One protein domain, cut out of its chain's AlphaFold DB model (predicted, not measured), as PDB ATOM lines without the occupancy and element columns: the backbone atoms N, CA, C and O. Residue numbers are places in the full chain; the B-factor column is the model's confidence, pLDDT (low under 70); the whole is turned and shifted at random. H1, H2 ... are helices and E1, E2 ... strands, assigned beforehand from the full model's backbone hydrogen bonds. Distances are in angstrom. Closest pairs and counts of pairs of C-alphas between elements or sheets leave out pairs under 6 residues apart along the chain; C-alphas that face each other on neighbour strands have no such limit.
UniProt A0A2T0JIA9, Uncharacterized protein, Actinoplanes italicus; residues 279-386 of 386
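What this domain is: This is residues 279 to 386 of the 386 residues of an uncharacterized protein of Actinoplanes italicus (UniProt A0A2T0JIA9). A small twisted sheet of four short strands, with the short helices H1 and H2 beside it, is the head from which the long helix H4 runs out like an arm, residues 362 to 386 sticking out free. To the other side, the link after E3 runs outward and H3 folds back along it to the sheet. The printed part has 108 residues, with four named helices and four named strands in the order E1 H1 H2 E2 E3 H3 E4 H4. The antiparallel sheet has the order E1 - E4 - E2 - E3, and the class is mixed, helices and strands. The whole is extended, with a radius of gyration of the C-alphas of 20.3 A and spans of 65 by 37 by 17 A.

Where its parts are: Find C-alpha 280 at (244.603, 249.393, 265.441), where E1, residues 280 to 282, begins. Its sheet goes on with E4, residues 351 to 353, E2, residues 308 to 312, 13.8 A long, and E3, residues 315 to 318. H1 is residues 283 to 290 and H2 residues 294 to 301. H3, residues 330 to 347, starts at C-alpha 330, (208.272, 240.372, 256.823), and runs 26.3 A. H4, residues 354 to 385, runs 46.8 A to C-alpha 385 at (245.189, 272.752, 219.081).

How they stand to each other: Start at the sheet, where N 281 of E1 and O 352 of E4 are 2.9 A apart, within hydrogen-bond range. Between E4 and E2, look at N 309 and O 351, 2.8 A. In the hairpin E2 and E3, find N 310 and O 317, 2.9 A. E2's pairing is staggered: residues 308 to 309 pair with E4 and 309 to 312 with E3. E1, H1 H2, E2 and E3, H3, E4 are split strand-helix-strand units, two strands running the same way with another strand between them, each with a right-handed crossover. Each of the four helices only grazes the sheet, H3 with residues 344 to 347 and H4 with residues 354 to 357. H1 and H2 touch at a steep tilt of 66 degrees, opposite ways; their closest C-alphas, of Ala 287 and Val 294, are 5.5 A apart. H2 and H4 are close but not clearly touching, about perpendicular at 85 degrees, with the C-alphas of Ile 297 and Val 357 closest at 7.0 A. H3 and H4 are apart. In H1, H2, H3 and H4 every O i to N i+4 pair is within hydrogen-bond range.

The domain as a whole: The two C-alphas farthest apart, of Gly 313 and Ala 386, are 66.1 A apart. The body without residues 362 to 386 spans 45 by 27 by 17 A. The link E3 to H3 is long, with 11 residues. The printed part has no cut, and no printed residue is under 70 in pLDDT.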
ATOM      1  N   ARG A 279     249.401 248.887 264.970       94.44
ATOM      2  CA  ARG A 279     248.337 248.971 265.974       94.44
ATOM      3  C   ARG A 279     247.044 249.488 265.357       94.44
ATOM      4  O   ARG A 279     247.041 250.371 264.497       94.44
ATOM      5  N   ALA A 280     245.928 248.947 265.837       96.06
ATOM      6  CA  ALA A 280     244.603 249.393 265.441       96.06
ATOM      7  C   ALA A 280     244.127 250.561 266.320       96.06
ATOM      8  O   ALA A 280     244.242 250.516 267.546       96.06
ATOM      9  N   TYR A 281     243.536 251.581 265.697       96.12
ATOM     10  CA  TYR A 281     242.969 252.762 266.360       96.12
ATOM     11  C   TYR A 281     241.592 253.103 265.788       96.12
ATOM     12  O   TYR A 281     241.220 252.658 264.699       96.12
ATOM     13  N   ARG A 282     240.808 253.924 266.494       97.00
ATOM     14  CA  ARG A 282     239.530 254.406 265.952       97.00
ATOM     15  C   ARG A 282     239.796 255.413 264.839       97.00
ATOM     16  O   ARG A 282     240.714 256.224 264.923       97.00
ATOM     17  N   ALA A 283     238.915 255.455 263.837       96.62
ATOM     18  CA  ALA A 283     239.044 256.414 262.734       96.62
ATOM     19  C   ALA A 283     239.103 257.882 263.196       96.62
ATOM     20  O   ALA A 283     239.761 258.683 262.545       96.62
ATOM     21  N   ALA A 284     238.426 258.241 264.294       94.62
ATOM     22  CA  ALA A 284     238.478 259.595 264.853       94.62
ATOM     23  C   ALA A 284     239.876 259.958 265.377       94.62
ATOM     24  O   ALA A 284     240.346 261.066 265.129       94.62
ATOM     25  N   ASP A 285     240.548 259.010 266.031       93.44
ATOM     26  CA  ASP A 285     241.876 259.211 266.615       93.44
ATOM     27  C   ASP A 285     242.928 259.335 265.505       93.44
ATOM     28  O   ASP A 285     243.713 260.284 265.492       93.44
ATOM     29  N   ILE A 286     242.871 258.448 264.503       93.75
ATOM     30  CA  ILE A 286     243.743 258.507 263.316       93.75
ATOM     31  C   ILE A 286     243.526 259.822 262.557       93.75
ATOM     32  O   ILE A 286     244.483 260.500 262.180       93.75
ATOM     33  N   ALA A 287     242.263 260.201 262.347       91.62
ATOM     34  CA  ALA A 287     241.901 261.427 261.652       91.62
ATOM     35  C   ALA A 287     242.473 262.673 262.332       91.62
ATOM     36  O   ALA A 287     243.040 263.541 261.669       91.62
ATOM     37  N   HIS A 288     242.338 262.739 263.657       85.62
ATOM     38  CA  HIS A 288     242.856 263.836 264.457       85.62
ATOM     39  C   HIS A 288     244.387 263.912 264.402       85.62
ATOM     40  O   HIS A 288     244.932 264.995 264.198       85.62
ATOM     41  N   ALA A 289     245.072 262.773 264.532       86.81
ATOM     42  CA  ALA A 289     246.531 262.720 264.574       86.81
ATOM     43  C   ALA A 289     247.198 263.009 263.216       86.81
ATOM     44  O   ALA A 289     248.258 263.633 263.176       86.81
ATOM     45  N   HIS A 290     246.584 262.582 262.106       89.12
ATOM     46  CA  HIS A 290     247.219 262.596 260.779       89.12
ATOM     47  C   HIS A 290     246.544 263.521 259.758       89.12
ATOM     48  O   HIS A 290     246.950 263.553 258.598       89.12
ATOM     49  N   GLY A 291     245.510 264.272 260.150       89.19
ATOM     50  CA  GLY A 291     244.819 265.204 259.252       89.19
ATOM     51  C   GLY A 291     244.020 264.520 258.133       89.19
ATOM     52  O   GLY A 291     243.730 265.135 257.109       89.19
ATOM     53  N   ILE A 292     243.657 263.249 258.310       94.69
ATOM     54  CA  ILE A 292     242.831 262.488 257.363       94.69
ATOM     55  C   ILE A 292     241.370 262.623 257.792       94.69
ATOM     56  O   ILE A 292     241.044 262.442 258.954       94.69
ATOM     57  N   HIS A 293     240.440 262.909 256.884       95.50
ATOM     58  CA  HIS A 293     239.038 263.049 257.286       95.50
ATOM     59  C   HIS A 293     238.419 261.692 257.690       95.50
ATOM     60  O   HIS A 293     238.533 260.711 256.955       95.50
ATOM     61  N   VAL A 294     237.672 261.635 258.804       96.94
ATOM     62  CA  VAL A 294     237.030 260.396 259.312       96.94
ATOM     63  C   VAL A 294     236.174 259.708 258.242       96.94
ATOM     64  O   VAL A 294     236.207 258.487 258.092       96.94
ATOM     65  N   LYS A 295     235.418 260.497 257.462       97.19
ATOM     66  CA  LYS A 295     234.580 259.993 256.356       97.19
ATOM     67  C   LYS A 295     235.403 259.280 255.277       97.19
ATOM     68  O   LYS A 295     234.909 258.322 254.694       97.19
ATOM     69  N   THR A 296     236.633 259.724 255.026       97.69
ATOM     70  CA  THR A 296     237.531 259.108 254.043       97.69
ATOM     71  C   THR A 296     237.968 257.725 254.514       97.69
ATOM     72  O   THR A 296     237.811 256.768 253.764       97.69
ATOM     73  N   ILE A 297     238.402 257.600 255.777       97.44
ATOM     74  CA  ILE A 297     238.793 256.313 256.378       97.44
ATOM     75  C   ILE A 297     237.621 255.324 256.337       97.44
ATOM     76  O   ILE A 297     237.764 254.211 255.838       97.44
ATOM     77  N   ARG A 298     236.431 255.753 256.784       96.75
ATOM     78  CA  ARG A 298     235.217 254.920 256.737       96.75
ATOM     79  C   ARG A 298     234.872 254.496 255.312       96.75
ATOM     80  O   ARG A 298     234.678 253.320 255.062       96.75
ATOM     81  N   SER A 299     234.908 255.432 254.366       97.38
ATOM     82  CA  SER A 299     234.621 255.142 252.961       97.38
ATOM     83  C   SER A 299     235.633 254.192 252.312       97.38
ATOM     84  O   SER A 299     235.288 253.519 251.343       97.38
ATOM     85  N   TRP A 300     236.884 254.151 252.775       97.94
ATOM     86  CA  TRP A 300     237.847 253.145 252.328       97.94
ATOM     87  C   TRP A 300     237.518 251.762 252.888       97.94
ATOM     88  O   TRP A 300     237.534 250.800 252.124       97.94
ATOM     89  N   ALA A 301     237.151 251.676 254.166       96.88
ATOM     90  CA  ALA A 301     236.710 250.429 254.783       96.88
ATOM     91  C   ALA A 301     235.432 249.877 254.134       96.88
ATOM     92  O   ALA A 301     235.406 248.720 253.737       96.88
ATOM     93  N   ASP A 302     234.422 250.724 253.909       95.19
ATOM     94  CA  ASP A 302     233.162 250.334 253.253       95.19
ATOM     95  C   ASP A 302     233.374 249.869 251.798       95.19
ATOM     96  O   ASP A 302     232.546 249.169 251.226       95.19
ATOM     97  N   ARG A 303     234.500 250.255 251.180       96.56
ATOM     98  CA  ARG A 303     234.921 249.809 249.841       96.56
ATOM     99  C   ARG A 303     235.854 248.591 249.872       96.56
ATOM    100  O   ARG A 303     236.455 248.286 248.844       96.56
ATOM    101  N   GLY A 304     236.036 247.953 251.028       96.38
ATOM    102  CA  GLY A 304     236.920 246.797 251.198       96.38
ATOM    103  C   GLY A 304     238.409 247.108 251.016       96.38
ATOM    104  O   GLY A 304     239.193 246.202 250.762       96.38
ATOM    105  N   LYS A 305     238.819 248.383 251.102       97.19
ATOM    106  CA  LYS A 305     240.232 248.791 250.966       97.19
ATOM    107  C   LYS A 305     241.002 248.783 252.283       97.19
ATOM    108  O   LYS A 305     242.214 248.953 252.267       97.19
ATOM    109  N   LEU A 306     240.294 248.679 253.402       97.62
ATOM    110  CA  LEU A 306     240.864 248.592 254.738       97.62
ATOM    111  C   LEU A 306     240.176 247.457 255.479       97.62
ATOM    112  O   LEU A 306     238.944 247.410 255.507       97.62
ATOM    113  N   THR A 307     240.964 246.615 256.136       97.12
ATOM    114  CA  THR A 307     240.442 245.662 257.111       97.12
ATOM    115  C   THR A 307     240.000 246.427 258.355       97.12
ATOM    116  O   THR A 307     240.751 247.223 258.928       97.12
ATOM    117  N   ALA A 308     238.751 246.217 258.756       97.12
ATOM    118  CA  ALA A 308     238.199 246.778 259.978       97.12
ATOM    119  C   ALA A 308     238.265 245.739 261.102       97.12
ATOM    120  O   ALA A 308     238.181 244.542 260.858       97.12
ATOM    121  N   TRP A 309     238.375 246.213 262.336       97.56
ATOM    122  CA  TRP A 309     238.459 245.389 263.539       97.56
ATOM    123  C   TRP A 309     237.469 245.893 264.593       97.56
ATOM    124  O   TRP A 309     237.057 247.056 264.567       97.56
ATOM    125  N   TRP A 310     237.101 245.051 265.548       96.81
ATOM    126  CA  TRP A 310     236.447 245.460 266.793       96.81
ATOM    127  C   TRP A 310     237.173 244.855 267.990       96.81
ATOM    128  O   TRP A 310     237.983 243.942 267.837       96.81
ATOM    129  N   LYS A 311     236.936 245.429 269.169       95.75
ATOM    130  CA  LYS A 311     237.670 245.097 270.390       95.75
ATOM    131  C   LYS A 311     236.726 244.481 271.420       95.75
ATOM    132  O   LYS A 311     235.751 245.136 271.783       95.75
ATOM    133  N   ASP A 312     237.061 243.286 271.901       94.94
ATOM    134  CA  ASP A 312     236.405 242.606 273.024       94.94
ATOM    135  C   ASP A 312     237.411 242.422 274.166       94.94
ATOM    136  O   ASP A 312     238.388 241.681 274.045       94.94
ATOM    137  N   GLY A 313     237.246 243.171 275.256       93.75
ATOM    138  CA  GLY A 313     238.266 243.237 276.305       93.75
ATOM    139  C   GLY A 313     239.617 243.708 275.750       93.75
ATOM    140  O   GLY A 313     239.752 244.862 275.348       93.75
ATOM    141  N   GLU A 314     240.621 242.830 275.729       91.88
ATOM    142  CA  GLU A 314     241.955 243.089 275.157       91.88
ATOM    143  C   GLU A 314     242.147 242.501 273.753       91.88
ATOM    144  O   GLU A 314     243.128 242.825 273.082       91.88
ATOM    145  N   GLN A 315     241.212 241.671 273.291       94.38
ATOM    146  CA  GLN A 315     241.314 240.970 272.018       94.38
ATOM    147  C   GLN A 315     240.744 241.811 270.878       94.38
ATOM    148  O   GLN A 315     239.780 242.564 271.042       94.38
ATOM    149  N   PHE A 316     241.364 241.682 269.706       95.56
ATOM    150  CA  PHE A 316     240.882 242.276 268.468       95.56
ATOM    151  C   PHE A 316     240.358 241.176 267.556       95.56
ATOM    152  O   PHE A 316     241.031 240.176 267.318       95.56
ATOM    153  N   HIS A 317     239.168 241.401 267.020       96.19
ATOM    154  CA  HIS A 317     238.515 240.504 266.082       96.19
ATOM    155  C   HIS A 317     238.282 241.244 264.772       96.19
ATOM    156  O   HIS A 317     237.916 242.424 264.773       96.19
ATOM    157  N   GLU A 318     238.498 240.558 263.655       96.81
ATOM    158  CA  GLU A 318     238.199 241.117 262.344       96.81
ATOM    159  C   GLU A 318     236.701 241.441 262.248       96.81
ATOM    160  O   GLU A 318     235.830 240.727 262.759       96.81
ATOM    161  N   TRP A 319     236.394 242.584 261.649       96.12
ATOM    162  CA  TRP A 319     235.029 243.024 261.443       96.12
ATOM    163  C   TRP A 319     234.450 242.345 260.208       96.12
ATOM    164  O   TRP A 319     234.669 242.784 259.081       96.12
ATOM    165  N   THR A 320     233.613 241.345 260.440       95.31
ATOM    166  CA  THR A 320     232.752 240.777 259.399       95.31
ATOM    167  C   THR A 320     231.376 241.420 259.485       95.31
ATOM    168  O   THR A 320     230.785 241.483 260.571       95.31
ATOM    169  N   GLU A 321     230.857 241.927 258.365       93.12
ATOM    170  CA  GLU A 321     229.479 242.417 258.319       93.12
ATOM    171  C   GLU A 321     228.517 241.243 258.532       93.12
ATOM    172  O   GLU A 321     228.643 240.230 257.844       93.12
ATOM    173  N   PRO A 322     227.596 241.327 259.511       93.00
ATOM    174  CA  PRO A 322     226.603 240.282 259.705       93.00
ATOM    175  C   PRO A 322     225.762 240.109 258.441       93.00
ATOM    176  O   PRO A 322     225.178 241.076 257.949       93.00
ATOM    177  N   ASP A 323     225.705 238.881 257.933       93.75
ATOM    178  CA  ASP A 323     224.964 238.576 256.714       93.75
ATOM    179  C   ASP A 323     223.447 238.653 256.955       93.75
ATOM    180  O   ASP A 323     222.929 238.265 258.015       93.75
ATOM    181  N   LEU A 324     222.738 239.178 255.959       94.50
ATOM    182  CA  LEU A 324     221.283 239.209 255.907       94.50
ATOM    183  C   LEU A 324     220.848 238.160 254.897       94.50
ATOM    184  O   LEU A 324     220.930 238.396 253.693       94.50
ATOM    185  N   ASP A 325     220.352 237.029 255.401       94.88
ATOM    186  CA  ASP A 325     219.826 235.970 254.545       94.88
ATOM    187  C   ASP A 325     218.738 236.555 253.620       94.88
ATOM    188  O   ASP A 325     217.717 237.068 254.108       94.88
ATOM    189  N   PRO A 326     218.943 236.509 252.289       96.25
ATOM    190  CA  PRO A 326     218.029 237.105 251.323       96.25
ATOM    191  C   PRO A 326     216.644 236.440 251.310       96.25
ATOM    192  O   PRO A 326     215.721 236.996 250.719       96.25
ATOM    193  N   GLN A 327     216.477 235.274 251.942       97.19
ATOM    194  CA  GLN A 327     215.198 234.567 252.037       97.19
ATOM    195  C   GLN A 327     214.301 235.072 253.179       97.19
ATOM    196  O   GLN A 327     213.115 234.735 253.213       97.19
ATOM    197  N   LEU A 328     214.819 235.884 254.108       96.50
ATOM    198  CA  LEU A 328     214.029 236.409 255.225       96.50
ATOM    199  C   LEU A 328     213.000 237.433 254.733       96.50
ATOM    200  O   LEU A 328     213.336 238.413 254.066       96.50
ATOM    201  N   THR A 329     211.738 237.257 255.127       97.19
ATOM    202  CA  THR A 329     210.645 238.170 254.756       97.19
ATOM    203  C   THR A 329     209.880 238.677 255.980       97.19
ATOM    204  O   THR A 329     209.959 238.102 257.066       97.19
ATOM    205  N   GLY A 330     209.170 239.800 255.814       95.94
ATOM    206  CA  GLY A 330     208.272 240.372 256.823       95.94
ATOM    207  C   GLY A 330     208.899 240.517 258.215       95.94
ATOM    208  O   GLY A 330     209.914 241.199 258.398       95.94
ATOM    209  N   ASP A 331     208.285 239.863 259.198       97.25
ATOM    210  CA  ASP A 331     208.680 239.934 260.606       97.25
ATOM    211  C   ASP A 331     210.062 239.321 260.867       97.25
ATOM    212  O   ASP A 331     210.813 239.837 261.698       97.25
ATOM    213  N   GLN A 332     210.455 238.285 260.116       96.62
ATOM    214  CA  GLN A 332     211.761 237.636 260.272       96.62
ATOM    215  C   GLN A 332     212.905 238.587 259.905       96.62
ATOM    216  O   GLN A 332     213.901 238.679 260.622       96.62
ATOM    217  N   LEU A 333     212.744 239.349 258.817       96.62
ATOM    218  CA  LEU A 333     213.727 240.349 258.397       96.62
ATOM    219  C   LEU A 333     213.847 241.483 259.427       96.62
ATOM    220  O   LEU A 333     214.947 241.964 259.705       96.62
ATOM    221  N   THR A 334     212.722 241.905 260.009       97.00
ATOM    222  CA  THR A 334     212.694 242.950 261.045       97.00
ATOM    223  C   THR A 334     213.389 242.481 262.323       97.00
ATOM    224  O   THR A 334     214.242 243.200 262.846       97.00
ATOM    225  N   ALA A 335     213.092 241.261 262.781       96.69
ATOM    226  CA  ALA A 335     213.753 240.649 263.930       96.69
ATOM    227  C   ALA A 335     215.265 240.510 263.697       96.69
ATOM    228  O   ALA A 335     216.058 240.979 264.514       96.69
ATOM    229  N   ARG A 336     215.678 239.991 262.530       96.94
ATOM    230  CA  ARG A 336     217.099 239.835 262.199       96.94
ATOM    231  C   ARG A 336     217.843 241.168 262.154       96.94
ATOM    232  O   ARG A 336     218.964 241.267 262.644       96.94
ATOM    233  N   ARG A 337     217.228 242.226 261.618       96.94
ATOM    234  CA  ARG A 337     217.812 243.580 261.642       96.94
ATOM    235  C   ARG A 337     217.990 244.111 263.063       96.94
ATOM    236  O   ARG A 337     218.988 244.777 263.327       96.94
ATOM    237  N   ALA A 338     217.053 243.826 263.968       96.81
ATOM    238  CA  ALA A 338     217.167 244.219 265.370       96.81
ATOM    239  C   ALA A 338     218.298 243.461 266.088       96.81
ATOM    240  O   ALA A 338     219.068 244.083 266.820       96.81
ATOM    241  N   GLU A 339     218.447 242.158 265.829       97.12
ATOM    242  CA  GLU A 339     219.572 241.350 266.324       97.12
ATOM    243  C   GLU A 339     220.916 241.890 265.833       97.12
ATOM    244  O   GLU A 339     221.800 242.156 266.643       97.12
ATOM    245  N   ILE A 340     221.048 242.130 264.523       96.12
ATOM    246  CA  ILE A 340     222.259 242.710 263.929       96.12
ATOM    247  C   ILE A 340     222.549 244.075 264.560       96.12
ATOM    248  O   ILE A 340     223.683 244.355 264.936       96.12
ATOM    249  N   ALA A 341     221.542 244.934 264.732       95.81
ATOM    250  CA  ALA A 341     221.734 246.231 265.374       95.81
ATOM    251  C   ALA A 341     222.223 246.101 266.829       95.81
ATOM    252  O   ALA A 341     223.086 246.873 267.252       95.81
ATOM    253  N   ALA A 342     221.708 245.130 267.589       95.62
ATOM    254  CA  ALA A 342     222.159 244.842 268.948       95.62
ATOM    255  C   ALA A 342     223.598 244.300 268.974       95.62
ATOM    256  O   ALA A 342     224.403 244.754 269.786       95.62
ATOM    257  N   GLU A 343     223.943 243.404 268.048       95.38
ATOM    258  CA  GLU A 343     225.293 242.866 267.878       95.38
ATOM    259  C   GLU A 343     226.296 243.976 267.532       95.38
ATOM    260  O   GLU A 343     227.317 244.134 268.200       95.38
ATOM    261  N   LEU A 344     225.983 244.815 266.543       94.69
ATOM    262  CA  LEU A 344     226.818 245.955 266.161       94.69
ATOM    263  C   LEU A 344     226.988 246.953 267.311       94.69
ATOM    264  O   LEU A 344     228.074 247.501 267.510       94.69
ATOM    265  N   LYS A 345     225.928 247.175 268.095       95.56
ATOM    266  CA  LYS A 345     225.987 248.009 269.297       95.56
ATOM    267  C   LYS A 345     226.910 247.405 270.359       95.56
ATOM    268  O   LYS A 345     227.632 248.166 271.001       95.56
ATOM    269  N   ALA A 346     226.907 246.083 270.528       94.69
ATOM    270  CA  ALA A 346     227.778 245.380 271.468       94.69
ATOM    271  C   ALA A 346     229.258 245.423 271.044       94.69
ATOM    272  O   ALA A 346     230.115 245.703 271.876       94.69
ATOM    273  N   ARG A 347     229.555 245.246 269.746       95.62
ATOM    274  CA  ARG A 347     230.926 245.321 269.193       95.62
ATOM    275  C   ARG A 347     231.566 246.709 269.332       95.62
ATOM    276  O   ARG A 347     232.789 246.839 269.363       95.62
ATOM    277  N   GLY A 348     230.751 247.762 269.385       95.12
ATOM    278  CA  GLY A 348     231.223 249.141 269.489       95.12
ATOM    279  C   GLY A 348     231.807 249.691 268.173       95.12
ATOM    280  O   GLY A 348     231.420 249.265 267.083       95.12
ATOM    281  N   PRO A 349     232.684 250.711 268.229       95.56
ATOM    282  CA  PRO A 349     233.216 251.351 267.027       95.56
ATOM    283  C   PRO A 349     234.215 250.450 266.286       95.56
ATOM    284  O   PRO A 349     234.979 249.727 266.916       95.56
ATOM    285  N   ARG A 350     234.277 250.586 264.953       96.94
ATOM    286  CA  ARG A 350     235.327 249.980 264.115       96.94
ATOM    287  C   ARG A 350     236.707 250.588 264.413       96.94
ATOM    288  O   ARG A 350     236.835 251.809 264.580       96.94
ATOM    289  N   TRP A 351     237.723 249.735 264.408       97.75
ATOM    290  CA  TRP A 351     239.144 250.043 264.554       97.75
ATOM    291  C   TRP A 351     239.887 249.705 263.258       97.75
ATOM    292  O   TRP A 351     239.478 248.807 262.526       97.75
ATOM    293  N   PHE A 352     240.963 250.430 262.966       97.50
ATOM    294  CA  PHE A 352     241.722 250.320 261.720       97.50
ATOM    295  C   PHE A 352     243.216 250.331 262.025       97.50
ATOM    296  O   PHE A 352     243.653 251.134 262.852       97.50
ATOM    297  N   VAL A 353     243.983 249.465 261.361       96.94
ATOM    298  CA  VAL A 353     245.448 249.413 261.489       96.94
ATOM    299  C   VAL A 353     246.043 250.697 260.914       96.94
ATOM    300  O   VAL A 353     245.762 251.055 259.768       96.94
ATOM    301  N   LEU A 354     246.836 251.420 261.709       96.00
ATOM    302  CA  LEU A 354     247.331 252.748 261.340       96.00
ATOM    303  C   LEU A 354     248.144 252.729 260.037       96.00
ATOM    304  O   LEU A 354     247.935 253.580 259.172       96.00
ATOM    305  N   GLY A 355     249.035 251.751 259.880       95.06
ATOM    306  CA  GLY A 355     249.890 251.589 258.707       95.06
ATOM    307  C   GLY A 355     249.112 251.488 257.407       95.06
ATOM    308  O   GLY A 355     249.421 252.208 256.459       95.06
ATOM    309  N   ASP A 356     248.049 250.688 257.388       97.00
ATOM    310  CA  ASP A 356     247.196 250.526 256.210       97.00
ATOM    311  C   ASP A 356     246.508 251.837 255.834       97.00
ATOM    312  O   ASP A 356     246.470 252.218 254.659       97.00
ATOM    313  N   VAL A 357     246.020 252.584 256.833       97.06
ATOM    314  CA  VAL A 357     245.404 253.896 256.599       97.06
ATOM    315  C   VAL A 357     246.414 254.885 256.011       97.06
ATOM    316  O   VAL A 357     246.084 255.593 255.059       97.06
ATOM    317  N   LEU A 358     247.640 254.937 256.543       95.50
ATOM    318  CA  LEU A 358     248.684 255.853 256.066       95.50
ATOM    319  C   LEU A 358     249.190 255.487 254.662       95.50
ATOM    320  O   LEU A 358     249.373 256.375 253.824       95.50
ATOM    321  N   ASN A 359     249.351 254.195 254.375       95.88
ATOM    322  CA  ASN A 359     249.719 253.701 253.048       95.88
ATOM    323  C   ASN A 359     248.650 254.076 252.014       95.88
ATOM    324  O   ASN A 359     248.964 254.622 250.951       95.88
ATOM    325  N   LEU A 360     247.375 253.864 252.348       97.31
ATOM    326  CA  LEU A 360     246.267 254.186 251.457       97.31
ATOM    327  C   LEU A 360     246.107 255.699 251.254       97.31
ATOM    328  O   LEU A 360     245.838 256.139 250.136       97.31
ATOM    329  N   ALA A 361     246.328 256.501 252.298       96.44
ATOM    330  CA  ALA A 361     246.327 257.958 252.201       96.44
ATOM    331  C   ALA A 361     247.440 258.483 251.287       96.44
ATOM    332  O   ALA A 361     247.189 259.366 250.465       96.44
ATOM    333  N   THR A 362     248.638 257.903 251.380       95.62
ATOM    334  CA  THR A 362     249.776 258.238 250.512       95.62
ATOM    335  C   THR A 362     249.473 257.887 249.054       95.62
ATOM    336  O   THR A 362     249.633 258.727 248.167       95.62
ATOM    337  N   ALA A 363     248.946 256.685 248.799       97.12
ATOM    338  CA  ALA A 363     248.566 256.248 247.456       97.12
ATOM    339  C   ALA A 363     247.430 257.096 246.849       97.12
ATOM    340  O   ALA A 363     247.442 257.400 245.656       97.12
ATOM    341  N   ASP A 364     246.445 257.500 247.657       96.50
ATOM    342  CA  ASP A 364     245.350 258.373 247.225       96.50
ATOM    343  C   ASP A 364     245.831 259.801 246.917       96.50
ATOM    344  O   ASP A 364     245.393 260.398 245.932       96.50
ATOM    345  N   ALA A 365     246.763 260.339 247.712       94.94
ATOM    346  CA  ALA A 365     247.385 261.635 247.449       94.94
ATOM    347  C   ALA A 365     248.190 261.626 246.138       94.94
ATOM    348  O   ALA A 365     247.988 262.505 245.302       94.94
ATOM    349  N   ALA A 366     249.018 260.598 245.917       96.69
ATOM    350  CA  ALA A 366     249.769 260.427 244.672       96.69
ATOM    351  C   ALA A 366     248.839 260.325 243.451       96.69
ATOM    352  O   ALA A 366     249.053 260.989 242.439       96.69
ATOM    353  N   ARG A 367     247.740 259.568 243.568       97.25
ATOM    354  CA  ARG A 367     246.727 259.459 242.506       97.25
ATOM    355  C   ARG A 367     246.057 260.797 242.199       97.25
ATOM    356  O   ARG A 367     245.816 261.105 241.036       97.25
ATOM    357  N   ARG A 368     245.732 261.592 243.223       95.75
ATOM    358  CA  ARG A 368     245.155 262.933 243.032       95.75
ATOM    359  C   ARG A 368     246.127 263.880 242.339       95.75
ATOM    360  O   ARG A 368     245.678 264.688 241.535       95.75
ATOM    361  N   GLU A 369     247.421 263.774 242.624       96.88
ATOM    362  CA  GLU A 369     248.449 264.553 241.932       96.88
ATOM    363  C   GLU A 369     248.563 264.169 240.462       96.88
ATOM    364  O   GLU A 369     248.488 265.037 239.598       96.88
ATOM    365  N   GLN A 370     248.628 262.871 240.173       98.06
ATOM    366  CA  GLN A 370     248.665 262.376 238.801       98.06
ATOM    367  C   GLN A 370     247.448 262.852 237.992       98.06
ATOM    368  O   GLN A 370     247.605 263.399 236.905       98.06
ATOM    369  N   LEU A 371     246.236 262.733 238.547       98.00
ATOM    370  CA  LEU A 371     245.013 263.204 237.885       98.00
ATOM    371  C   LEU A 371     244.991 264.727 237.672       98.00
ATOM    372  O   LEU A 371     244.329 265.202 236.750       98.00
ATOM    373  N   ARG A 372     245.660 265.509 238.531       98.12
ATOM    374  CA  ARG A 372     245.827 266.955 238.318       98.12
ATOM    375  C   ARG A 372     246.775 267.225 237.154       98.12
ATOM    376  O   ARG A 372     246.387 267.962 236.255       98.12
ATOM    377  N   ALA A 373     247.931 266.564 237.127       97.81
ATOM    378  CA  ALA A 373     248.900 266.683 236.041       97.81
ATOM    379  C   ALA A 373     248.300 266.279 234.679       97.81
ATOM    380  O   ALA A 373     248.450 267.005 233.702       97.81
ATOM    381  N   GLU A 374     247.539 265.181 234.623       98.25
ATOM    382  CA  GLU A 374     246.845 264.735 233.403       98.25
ATOM    383  C   GLU A 374     245.824 265.775 232.906       98.25
ATOM    384  O   GLU A 374     245.717 266.026 231.707       98.25
ATOM    385  N   ARG A 375     245.088 266.428 233.815       98.44
ATOM    386  CA  ARG A 375     244.136 267.496 233.457       98.44
ATOM    387  C   ARG A 375     244.835 268.760 232.969       98.44
ATOM    388  O   ARG A 375     244.339 269.403 232.045       98.44
ATOM    389  N   GLU A 376     245.950 269.127 233.590       98.19
ATOM    390  CA  GLU A 376     246.765 270.268 233.167       98.19
ATOM    391  C   GLU A 376     247.356 270.025 231.777       98.19
ATOM    392  O   GLU A 376     247.212 270.881 230.906       98.19
ATOM    393  N   GLN A 377     247.908 268.834 231.533       98.25
ATOM    394  CA  GLN A 377     248.404 268.433 230.218       98.25
ATOM    395  C   GLN A 377     247.284 268.446 229.168       98.25
ATOM    396  O   GLN A 377     247.444 269.067 228.120       98.25
ATOM    397  N   ALA A 378     246.120 267.858 229.463       98.00
ATOM    398  CA  ALA A 378     244.980 267.870 228.544       98.00
ATOM    399  C   ALA A 378     244.496 269.299 228.224       98.00
ATOM    400  O   ALA A 378     244.085 269.587 227.102       98.00
ATOM    401  N   THR A 379     244.568 270.215 229.195       98.06
ATOM    402  CA  THR A 379     244.223 271.633 228.996       98.06
ATOM    403  C   THR A 379     245.256 272.340 228.113       98.06
ATOM    404  O   THR A 379     244.879 273.129 227.248       98.06
ATOM    405  N   GLN A 380     246.547 272.041 228.286       97.94
ATOM    406  CA  GLN A 380     247.624 272.566 227.441       97.94
ATOM    407  C   GLN A 380     247.512 272.058 225.997       97.94
ATOM    408  O   GLN A 380     247.576 272.852 225.058       97.94
ATOM    409  N   GLU A 381     247.272 270.763 225.805       97.88
ATOM    410  CA  GLU A 381     247.039 270.160 224.488       97.88
ATOM    411  C   GLU A 381     245.811 270.776 223.799       97.88
ATOM    412  O   GLU A 381     245.888 271.187 222.643       97.88
ATOM    413  N   ALA A 382     244.702 270.957 224.523       97.56
ATOM    414  CA  ALA A 382     243.521 271.632 223.986       97.56
ATOM    415  C   ALA A 382     243.799 273.097 223.600       97.56
ATOM    416  O   ALA A 382     243.295 273.567 222.583       97.56
ATOM    417  N   SER A 383     244.616 273.812 224.383       97.62
ATOM    418  CA  SER A 383     244.995 275.203 224.098       97.62
ATOM    419  C   SER A 383     245.965 275.360 222.925       97.62
ATOM    420  O   SER A 383     245.986 276.415 222.310       97.62
ATOM    421  N   THR A 384     246.766 274.334 222.617       98.00
ATOM    422  CA  THR A 384     247.713 274.358 221.485       98.00
ATOM    423  C   THR A 384     247.073 273.913 220.173       98.00
ATOM    424  O   THR A 384     247.589 274.237 219.106       98.00
ATOM    425  N   ALA A 385     245.964 273.175 220.243       96.19
ATOM    426  CA  ALA A 385     245.189 272.752 219.081       96.19
ATOM    427  C   ALA A 385     244.203 273.823 218.568       96.19
ATOM    428  O   ALA A 385     243.722 273.701 217.440       96.19
ATOM    429  N   ALA A 386     243.882 274.823 219.396       92.94
ATOM    430  CA  ALA A 386     243.035 275.968 219.059       92.94
ATOM    431  C   ALA A 386     243.870 277.120 218.487       92.94
ATOM    432  O   ALA A 386     243.375 277.772 217.537       92.94
TER     433      ALA A 386